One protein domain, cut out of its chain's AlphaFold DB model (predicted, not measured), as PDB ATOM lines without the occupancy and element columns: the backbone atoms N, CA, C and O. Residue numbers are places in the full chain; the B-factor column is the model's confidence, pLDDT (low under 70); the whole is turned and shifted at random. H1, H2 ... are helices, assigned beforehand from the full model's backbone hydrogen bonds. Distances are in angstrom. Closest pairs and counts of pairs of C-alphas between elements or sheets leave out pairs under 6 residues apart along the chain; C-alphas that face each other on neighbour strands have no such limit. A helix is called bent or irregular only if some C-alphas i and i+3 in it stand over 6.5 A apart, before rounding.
ATOM      1  N   VAL A 169     218.366 174.566 216.694       50.31
ATOM      2  CA  VAL A 169     218.019 175.884 217.268       50.31
ATOM      3  C   VAL A 169     218.831 177.049 216.658       50.31
ATOM      4  O   VAL A 169     218.502 178.213 216.867       50.31
ATOM      5  N   ARG A 170     219.904 176.772 215.905       55.34
ATOM      6  CA  ARG A 170     220.789 177.777 215.273       55.34
ATOM      7  C   ARG A 170     220.753 177.763 213.742       55.34
ATOM      8  O   ARG A 170     221.381 178.613 213.116       55.34
ATOM      9  N   CYS A 171     220.028 176.827 213.133       55.44
ATOM     10  CA  CYS A 171     220.066 176.590 211.688       55.44
ATOM     11  C   CYS A 171     219.448 177.715 210.839       55.44
ATOM     12  O   CYS A 171     219.764 177.817 209.658       55.44
ATOM     13  N   CYS A 172     218.648 178.603 211.435       60.56
ATOM     14  CA  CYS A 172     218.087 179.784 210.767       60.56
ATOM     15  C   CYS A 172     219.072 180.969 210.679       60.56
ATOM     16  O   CYS A 172     218.710 182.042 210.199       60.56
ATOM     17  N   ALA A 173     220.311 180.822 211.161       73.06
ATOM     18  CA  ALA A 173     221.325 181.860 211.034       73.06
ATOM     19  C   ALA A 173     221.817 181.987 209.581       73.06
ATOM     20  O   ALA A 173     222.046 180.988 208.896       73.06
ATOM     21  N   SER A 174     222.069 183.227 209.141       81.88
ATOM     22  CA  SER A 174     222.489 183.564 207.769       81.88
ATOM     23  C   SER A 174     223.576 182.650 207.155       81.88
ATOM     24  O   SER A 174     223.420 182.286 205.988       81.88
ATOM     25  N   PRO A 175     224.617 182.183 207.884       87.00
ATOM     26  CA  PRO A 175     225.632 181.301 207.298       87.00
ATOM     27  C   PRO A 175     225.124 179.893 206.943       87.00
ATOM     28  O   PRO A 175     225.591 179.322 205.961       87.00
ATOM     29  N   TRP A 176     224.164 179.338 207.696       85.81
ATOM     30  CA  TRP A 176     223.564 178.023 207.408       85.81
ATOM     31  C   TRP A 176     222.613 178.130 206.220       85.81
ATOM     32  O   TRP A 176     222.637 177.264 205.352       85.81
ATOM     33  N   LEU A 177     221.839 179.217 206.143       86.00
ATOM     34  CA  LEU A 177     220.974 179.494 204.997       86.00
ATOM     35  C   LEU A 177     221.804 179.694 203.715       86.00
ATOM     36  O   LEU A 177     221.522 179.078 202.693       86.00
ATOM     37  N   CYS A 178     222.892 180.468 203.787       89.88
ATOM     38  CA  CYS A 178     223.823 180.645 202.670       89.88
ATOM     39  C   CYS A 178     224.461 179.319 202.222       89.88
ATOM     40  O   CYS A 178     224.602 179.084 201.024       89.88
ATOM     41  N   LEU A 179     224.856 178.456 203.164       89.25
ATOM     42  CA  LEU A 179     225.416 177.141 202.849       89.25
ATOM     43  C   LEU A 179     224.379 176.216 202.197       89.25
ATOM     44  O   LEU A 179     224.699 175.527 201.232       89.25
ATOM     45  N   ALA A 180     223.160 176.181 202.730       85.50
ATOM     46  CA  ALA A 180     222.096 175.301 202.264       85.50
ATOM     47  C   ALA A 180     221.610 175.654 200.854       85.50
ATOM     48  O   ALA A 180     221.441 174.754 200.032       85.50
ATOM     49  N   ASP A 181     221.468 176.946 200.545       87.19
ATOM     50  CA  ASP A 181     221.134 177.388 199.188       87.19
ATOM     51  C   ASP A 181     222.239 177.001 198.198       87.19
ATOM     52  O   ASP A 181     221.956 176.379 197.178       87.19
ATOM     53  N   MET A 182     223.511 177.226 198.547       90.69
ATOM     54  CA  MET A 182     224.644 176.826 197.704       90.69
ATOM     55  C   MET A 182     224.794 175.316 197.521       90.69
ATOM     56  O   MET A 182     225.143 174.872 196.428       90.69
ATOM     57  N   LEU A 183     224.571 174.523 198.577       87.31
ATOM     58  CA  LEU A 183     224.505 173.064 198.473       87.31
ATOM     59  C   LEU A 183     223.476 172.686 197.409       87.31
ATOM     60  O   LEU A 183     223.785 171.933 196.488       87.31
ATOM     61  N   ALA A 184     222.280 173.264 197.509       83.69
ATOM     62  CA  ALA A 184     221.192 172.954 196.606       83.69
ATOM     63  C   ALA A 184     221.437 173.435 195.172       83.69
ATOM     64  O   ALA A 184     221.208 172.662 194.248       83.69
ATOM     65  N   GLU A 185     221.966 174.644 194.964       87.38
ATOM     66  CA  GLU A 185     222.419 175.114 193.647       87.38
ATOM     67  C   GLU A 185     223.403 174.121 193.013       87.38
ATOM     68  O   GLU A 185     223.208 173.695 191.879       87.38
ATOM     69  N   ARG A 186     224.442 173.708 193.752       86.06
ATOM     70  CA  ARG A 186     225.496 172.811 193.247       86.06
ATOM     71  C   ARG A 186     225.007 171.395 192.954       86.06
ATOM     72  O   ARG A 186     225.602 170.729 192.113       86.06
ATOM     73  N   ILE A 187     223.961 170.936 193.636       79.56
ATOM     74  CA  ILE A 187     223.327 169.638 193.375       79.56
ATOM     75  C   ILE A 187     222.364 169.740 192.186       79.56
ATOM     76  O   ILE A 187     222.394 168.874 191.325       79.56
ATOM     77  N   LEU A 188     221.583 170.821 192.083       78.12
ATOM     78  CA  LEU A 188     220.657 171.057 190.968       78.12
ATOM     79  C   LEU A 188     221.356 171.356 189.631       78.12
ATOM     80  O   LEU A 188     220.751 171.147 188.591       78.12
ATOM     81  N   ILE A 189     222.605 171.836 189.640       76.12
ATOM     82  CA  ILE A 189     223.433 171.974 188.425       76.12
ATOM     83  C   ILE A 189     223.904 170.598 187.904       76.12
ATOM     84  O   ILE A 189     224.222 170.458 186.725       76.12
ATOM     85  N   GLY A 190     223.951 169.577 188.765       60.56
ATOM     86  CA  GLY A 190     224.235 168.197 188.377       60.56
ATOM     87  C   GLY A 190     222.983 167.510 187.838       60.56
ATOM     88  O   GLY A 190     222.385 166.703 188.542       60.56
ATOM     89  N   ASP A 191     222.608 167.818 186.595       45.00
ATOM     90  CA  ASP A 191     221.361 167.374 185.942       45.00
ATOM     91  C   ASP A 191     221.244 165.847 185.695       45.00
ATOM     92  O   ASP A 191     220.294 165.383 185.066       45.00
ATOM     93  N   GLU A 192     222.173 165.027 186.202       50.19
ATOM     94  CA  GLU A 192     222.124 163.570 186.056       50.19
ATOM     95  C   GLU A 192     221.296 162.898 187.169       50.19
ATOM     96  O   GLU A 192     221.742 162.802 188.325       50.19
ATOM     97  N   PRO A 193     220.103 162.344 186.850       49.06
ATOM     98  CA  PRO A 193     219.224 161.713 187.834       49.06
ATOM     99  C   PRO A 193     219.797 160.420 188.438       49.06
ATOM    100  O   PRO A 193     219.218 159.916 189.401       49.06
ATOM    101  N   GLU A 194     220.912 159.907 187.914       48.91
ATOM    102  CA  GLU A 194     221.627 158.728 188.416       48.91
ATOM    103  C   GLU A 194     222.549 159.031 189.610       48.91
ATOM    104  O   GLU A 194     222.841 158.127 190.388       48.91
ATOM    105  N   SER A 195     222.925 160.299 189.833       50.50
ATOM    106  CA  SER A 195     223.677 160.742 191.026       50.50
ATOM    107  C   SER A 195     222.774 161.004 192.250       50.50
ATOM    108  O   SER A 195     223.191 160.898 193.410       50.50
ATOM    109  N   MET A 196     221.479 161.234 192.000       56.44
ATOM    110  CA  MET A 196     220.444 161.444 193.018       56.44
ATOM    111  C   MET A 196     220.260 160.326 194.070       56.44
ATOM    112  O   MET A 196     219.723 160.661 195.122       56.44
ATOM    113  N   PRO A 197     220.643 159.038 193.908       56.81
ATOM    114  CA  PRO A 197     220.520 158.040 194.974       56.81
ATOM    115  C   PRO A 197     221.336 158.388 196.224       56.81
ATOM    116  O   PRO A 197     220.840 158.196 197.335       56.81
ATOM    117  N   ALA A 198     222.544 158.938 196.057       58.03
ATOM    118  CA  ALA A 198     223.401 159.346 197.169       58.03
ATOM    119  C   ALA A 198     222.866 160.616 197.850       58.03
ATOM    120  O   ALA A 198     222.751 160.649 199.080       58.03
ATOM    121  N   PHE A 199     222.448 161.621 197.061       63.88
ATOM    122  CA  PHE A 199     221.758 162.796 197.602       63.88
ATOM    123  C   PHE A 199     220.500 162.391 198.358       63.88
ATOM    124  O   PHE A 199     220.337 162.764 199.514       63.88
ATOM    125  N   ALA A 200     219.635 161.588 197.737       64.25
ATOM    126  CA  ALA A 200     218.402 161.117 198.341       64.25
ATOM    127  C   ALA A 200     218.691 160.357 199.638       64.25
ATOM    128  O   ALA A 200     218.065 160.663 200.644       64.25
ATOM    129  N   PHE A 201     219.640 159.418 199.667       66.50
ATOM    130  CA  PHE A 201     219.977 158.694 200.895       66.50
ATOM    131  C   PHE A 201     220.334 159.644 202.051       66.50
ATOM    132  O   PHE A 201     219.786 159.509 203.148       66.50
ATOM    133  N   PHE A 202     221.180 160.648 201.804       67.00
ATOM    134  CA  PHE A 202     221.521 161.648 202.816       67.00
ATOM    135  C   PHE A 202     220.354 162.593 203.149       67.00
ATOM    136  O   PHE A 202     220.121 162.885 204.323       67.00
ATOM    137  N   ALA A 203     219.580 163.026 202.156       68.00
ATOM    138  CA  ALA A 203     218.425 163.901 202.339       68.00
ATOM    139  C   ALA A 203     217.292 163.221 203.128       68.00
ATOM    140  O   ALA A 203     216.546 163.887 203.841       68.00
ATOM    141  N   HIS A 204     217.180 161.892 203.076       71.81
ATOM    142  CA  HIS A 204     216.272 161.117 203.929       71.81
ATOM    143  C   HIS A 204     216.841 160.844 205.335       71.81
ATOM    144  O   HIS A 204     216.151 160.242 206.159       71.81
ATOM    145  N   SER A 205     218.066 161.281 205.654       72.81
ATOM    146  CA  SER A 205     218.581 161.184 207.022       72.81
ATOM    147  C   SER A 205     217.783 162.085 207.968       72.81
ATOM    148  O   SER A 205     217.459 163.228 207.642       72.81
ATOM    149  N   GLU A 206     217.505 161.593 209.177       74.25
ATOM    150  CA  GLU A 206     216.771 162.331 210.217       74.25
ATOM    151  C   GLU A 206     217.381 163.718 210.481       74.25
ATOM    152  O   GLU A 206     216.667 164.709 210.619       74.25
ATOM    153  N   ARG A 207     218.718 163.800 210.463       73.25
ATOM    154  CA  ARG A 207     219.478 165.043 210.631       73.25
ATOM    155  C   ARG A 207     219.226 166.051 209.509       73.25
ATOM    156  O   ARG A 207     219.016 167.226 209.805       73.25
ATOM    157  N   TRP A 208     219.235 165.618 208.245       75.94
ATOM    158  CA  TRP A 208     218.895 166.509 207.132       75.94
ATOM    159  C   TRP A 208     217.430 166.929 207.193       75.94
ATOM    160  O   TRP A 208     217.132 168.106 207.046       75.94
ATOM    161  N   GLN A 209     216.520 165.997 207.474       77.94
ATOM    162  CA  GLN A 209     215.090 166.288 207.583       77.94
ATOM    163  C   GLN A 209     214.786 167.300 208.697       77.94
ATOM    164  O   GLN A 209     213.981 168.208 208.493       77.94
ATOM    165  N   ALA A 210     215.454 167.204 209.850       76.44
ATOM    166  CA  ALA A 210     215.359 168.201 210.915       76.44
ATOM    167  C   ALA A 210     215.913 169.570 210.476       76.44
ATOM    168  O   ALA A 210     215.265 170.594 210.697       76.44
ATOM    169  N   PHE A 211     217.073 169.586 209.812       76.69
ATOM    170  CA  PHE A 211     217.683 170.803 209.275       76.69
ATOM    171  C   PHE A 211     216.800 171.490 208.219       76.69
ATOM    172  O   PHE A 211     216.542 172.690 208.317       76.69
ATOM    173  N   ALA A 212     216.290 170.735 207.245       77.94
ATOM    174  CA  ALA A 212     215.414 171.228 206.190       77.94
ATOM    175  C   ALA A 212     214.113 171.795 206.771       77.94
ATOM    176  O   ALA A 212     213.768 172.940 206.490       77.94
ATOM    177  N   LYS A 213     213.438 171.068 207.673       78.94
ATOM    178  CA  LYS A 213     212.222 171.561 208.348       78.94
ATOM    179  C   LYS A 213     212.457 172.857 209.128       78.94
ATOM    180  O   LYS A 213     211.594 173.728 209.111       78.94
ATOM    181  N   ALA A 214     213.621 173.014 209.763       76.38
ATOM    182  CA  ALA A 214     213.984 174.244 210.468       76.38
ATOM    183  C   ALA A 214     214.273 175.435 209.531       76.38
ATOM    184  O   ALA A 214     214.142 176.579 209.953       76.38
ATOM    185  N   THR A 215     214.671 175.190 208.277       75.44
ATOM    186  CA  THR A 215     215.204 176.228 207.371       75.44
ATOM    187  C   THR A 215     214.326 176.555 206.167       75.44
ATOM    188  O   THR A 215     214.420 177.668 205.660       75.44
ATOM    189  N   VAL A 216     213.433 175.658 205.727       79.00
ATOM    190  CA  VAL A 216     212.537 175.881 204.573       79.00
ATOM    191  C   VAL A 216     211.713 177.167 204.717       79.00
ATOM    192  O   VAL A 216     211.586 177.911 203.751       79.00
ATOM    193  N   GLY A 217     211.225 177.480 205.924       78.44
ATOM    194  CA  GLY A 217     210.478 178.718 206.197       78.44
ATOM    195  C   GLY A 217     211.306 180.011 206.139       78.44
ATOM    196  O   GLY A 217     210.738 181.096 206.214       78.44
ATOM    197  N   CYS A 218     212.634 179.918 206.017       82.31
ATOM    198  CA  CYS A 218     213.546 181.060 205.901       82.31
ATOM    199  C   CYS A 218     213.967 181.359 204.449       82.31
ATOM    200  O   CYS A 218     214.688 182.330 204.219       82.31
ATOM    201  N   PHE A 219     213.546 180.540 203.482       79.00
ATOM    202  CA  PHE A 219     213.835 180.721 202.058       79.00
ATOM    203  C   PHE A 219     212.610 181.223 201.290       79.00
ATOM    204  O   PHE A 219     211.466 180.986 201.675       79.00
ATOM    205  N   SER A 220     212.846 181.888 200.156       77.00
ATOM    206  CA  SER A 220     211.780 182.199 199.203       77.00
ATOM    207  C   SER A 220     211.193 180.913 198.607       77.00
ATOM    208  O   SER A 220     211.888 179.907 198.450       77.00
ATOM    209  N   ALA A 221     209.920 180.953 198.201       76.94
ATOM    210  CA  ALA A 221     209.224 179.809 197.595       76.94
ATOM    211  C   ALA A 221     209.874 179.289 196.290       76.94
ATOM    212  O   ALA A 221     209.553 178.181 195.844       76.94
ATOM    213  N   GLU A 222     210.778 180.083 195.710       78.69
ATOM    214  CA  GLU A 222     211.550 179.820 194.494       78.69
ATOM    215  C   GLU A 222     213.030 179.483 194.766       78.69
ATOM    216  O   GLU A 222     213.751 179.170 193.820       78.69
ATOM    217  N   GLY A 223     213.507 179.525 196.019       81.81
ATOM    218  CA  GLY A 223     214.918 179.302 196.378       81.81
ATOM    219  C   GLY A 223     215.437 177.907 196.000       81.81
ATOM    220  O   GLY A 223     214.674 176.937 195.982       81.81
ATOM    221  N   ALA A 224     216.740 177.778 195.716       85.19
ATOM    222  CA  ALA A 224     217.316 176.520 195.230       85.19
ATOM    223  C   ALA A 224     217.128 175.384 196.246       85.19
ATOM    224  O   ALA A 224     216.727 174.280 195.875       85.19
ATOM    225  N   PHE A 225     217.308 175.690 197.534       84.75
ATOM    226  CA  PHE A 225     217.059 174.750 198.628       84.75
ATOM    227  C   PHE A 225     215.616 174.222 198.658       84.75
ATOM    228  O   PHE A 225     215.397 173.016 198.767       84.75
ATOM    229  N   VAL A 226     214.628 175.106 198.482       84.38
ATOM    230  CA  VAL A 226     213.202 174.739 198.468       84.38
ATOM    231  C   VAL A 226     212.866 173.878 197.249       84.38
ATOM    232  O   VAL A 226     212.135 172.894 197.381       84.38
ATOM    233  N   ARG A 227     213.423 174.190 196.070       85.31
ATOM    234  CA  ARG A 227     213.251 173.362 194.861       85.31
ATOM    235  C   ARG A 227     213.813 171.954 195.060       85.31
ATOM    236  O   ARG A 227     213.113 170.982 194.789       85.31
ATOM    237  N   LEU A 228     215.037 171.841 195.578       82.50
ATOM    238  CA  LEU A 228     215.685 170.548 195.800       82.50
ATOM    239  C   LEU A 228     214.948 169.703 196.851       82.50
ATOM    240  O   LEU A 228     214.725 168.515 196.627       82.50
ATOM    241  N   GLN A 229     214.498 170.312 197.952       82.50
ATOM    242  CA  GLN A 229     213.697 169.627 198.969       82.50
ATOM    243  C   GLN A 229     212.389 169.069 198.376       82.50
ATOM    244  O   GLN A 229     212.102 167.884 198.548       82.50
ATOM    245  N   ARG A 230     211.655 169.868 197.583       82.94
ATOM    246  CA  ARG A 230     210.449 169.407 196.867       82.94
ATOM    247  C   ARG A 230     210.742 168.251 195.905       82.94
ATOM    248  O   ARG A 230     209.928 167.342 195.790       82.94
ATOM    249  N   MET A 231     211.893 168.249 195.226       80.75
ATOM    250  CA  MET A 231     212.295 167.144 194.341       80.75
ATOM    251  C   MET A 231     212.578 165.843 195.104       80.75
ATOM    252  O   MET A 231     212.276 164.768 194.587       80.75
ATOM    253  N   VAL A 232     213.128 165.916 196.322       78.19
ATOM    254  CA  VAL A 232     213.303 164.739 197.193       78.19
ATOM    255  C   VAL A 232     211.948 164.204 197.644       78.19
ATOM    256  O   VAL A 232     211.688 163.015 197.481       78.19
ATOM    257  N   GLU A 233     211.075 165.078 198.143       79.00
ATOM    258  CA  GLU A 233     209.729 164.724 198.613       79.00
ATOM    259  C   GLU A 233     208.883 164.107 197.485       79.00
ATOM    260  O   GLU A 233     208.305 163.031 197.653       79.00
ATOM    261  N   ALA A 234     208.900 164.704 196.289       77.25
ATOM    262  CA  ALA A 234     208.213 164.173 195.111       77.25
ATOM    263  C   ALA A 234     208.734 162.787 194.678       77.25
ATOM    264  O   ALA A 234     207.954 161.946 194.236       77.25
ATOM    265  N   ARG A 235     210.042 162.521 194.828       69.62
ATOM    266  CA  ARG A 235     210.662 161.217 194.522       69.62
ATOM    267  C   ARG A 235     210.555 160.192 195.663       69.62
ATOM    268  O   ARG A 235     210.901 159.031 195.446       69.62
ATOM    269  N   ALA A 236     210.076 160.577 196.847       60.88
ATOM    270  CA  ALA A 236     209.798 159.651 197.949       60.88
ATOM    271  C   ALA A 236     208.451 158.926 197.764       60.88
ATOM    272  O   ALA A 236     208.364 157.720 198.001       60.88
ATOM    273  N   LEU A 237     207.437 159.636 197.249       52.62
ATOM    274  CA  LEU A 237     206.063 159.147 197.044       52.62
ATOM    275  C   LEU A 237     205.932 157.805 196.276       52.62
ATOM    276  O   LEU A 237     205.059 157.017 196.641       52.62
ATOM    277  N   PRO A 238     206.762 157.474 195.262       51.00
ATOM    278  CA  PRO A 238     206.712 156.156 194.619       51.00
ATOM    279  C   PRO A 238     207.320 155.028 195.471       51.00
ATOM    280  O   PRO A 238     206.855 153.890 195.420       51.00
ATOM    281  N   ARG A 239     208.355 155.327 196.270       51.56
ATOM    282  CA  ARG A 239     209.176 154.315 196.962       51.56
ATOM    283  C   ARG A 239     208.576 153.796 198.262       51.56
ATOM    284  O   ARG A 239     208.959 152.711 198.697       51.56
ATOM    285  N   GLU A 240     207.649 154.520 198.885       49.75
ATOM    286  CA  GLU A 240     206.909 153.981 200.034       49.75
ATOM    287  C   GLU A 240     205.991 152.831 199.603       49.75
ATOM    288  O   GLU A 240     206.038 151.774 200.225       49.75
ATOM    289  N   ARG A 241     205.299 152.947 198.459       46.94
ATOM    290  CA  ARG A 241     204.489 151.848 197.901       46.94
ATOM    291  C   ARG A 241     205.322 150.617 197.534       46.94
ATOM    292  O   ARG A 241     204.907 149.500 197.823       46.94
ATOM    293  N   GLU A 242     206.508 150.799 196.951       47.56
ATOM    294  CA  GLU A 242     207.424 149.681 196.663       47.56
ATOM    295  C   GLU A 242     207.997 149.047 197.942       47.56
ATOM    296  O   GLU A 242     208.165 147.829 198.006       47.56
ATOM    297  N   ARG A 243     208.265 149.839 198.991       48.38
ATOM    298  CA  ARG A 243     208.680 149.313 200.303       48.38
ATOM    299  C   ARG A 243     207.562 148.559 201.007       48.38
ATOM    300  O   ARG A 243     207.839 147.506 201.569       48.38
ATOM    301  N   GLU A 244     206.332 149.060 200.969       46.44
ATOM    302  CA  GLU A 244     205.163 148.360 201.503       46.44
ATOM    303  C   GLU A 244     204.941 147.044 200.756       46.44
ATOM    304  O   GLU A 244     204.870 145.998 201.393       46.44
ATOM    305  N   GLN A 245     204.949 147.055 199.419       47.78
ATOM    306  CA  GLN A 245     204.827 145.838 198.609       47.78
ATOM    307  C   GLN A 245     205.985 144.857 198.853       47.78
ATOM    308  O   GLN A 245     205.741 143.663 199.012       47.78
TER     309      GLN A 245
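This is residues 169 to 245 of the 298 residues of an uncharacterized protein of Opitutae bacterium (UniProt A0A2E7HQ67). One long helix, H4, crosses over one side of three shorter helices, H1, H2 and H3; its first residues, 224 to 228, pack on H1, and its last residues, 237 to 245, stick out as an arm. The printed part has 77 residues with four named helices, in the order H1, H2, H3, H4, and no named strand: all helix. It is compact, with a radius of gyration of the C-alphas of 13.0 A, yet elongated, spanning 42 by 27 by 20 A.

Find C-alpha 224 at (217.316, 176.520, 195.230); from there H4, residues 224 to 245, runs 33.3 A to C-alpha 245 at (204.827, 145.838, 198.609), with a kink of 30 degrees near residue 238. It is neither bent nor irregular, but only just: C-alphas 235 and 238 are 6.4 A apart. H1, residues 174 to 188, starts at C-alpha 174 at (222.489, 183.564, 207.769) and is 21.0 A long. H3, residues 206 to 218, measures 19.5 A and is irregular, with C-alphas 214 and 217 7.1 A apart. H2 is residues 196 to 203, 9.8 A.

Look at residues 224 to 228 of H4, which alone touch H1, the same way at a steep tilt of 62 degrees; the closest C-alphas, of Asp 181 and Phe 225, are 4.9 A apart. H3 and H4 form a helical hairpin, opposite ways at a steep tilt of 41 degrees; they only just touch, with 3 pairs of C-alphas within 8 A, the closest those of Val 216 and Val 226 at 6.2 A. H2 is close to H4 but not clearly touching, about perpendicular at 82 degrees, with the C-alphas of Ala 200 and Val 232 closest at 6.4 A. Every O i to N i+4 pair is within hydrogen-bond range in H1 and H2, against 7 of 9 in H3 and 14 of 18 in H4.

The C-alphas farthest apart, of Ser 174 and Gln 245, are 42.7 A from each other. The printed part has no cut and no long link. Residues 189 to 194 stand free, as do residues 237 to 245 of H4. The model's pLDDT is under 70 at residues 169 to 172, 190 to 203 and 235 to 245.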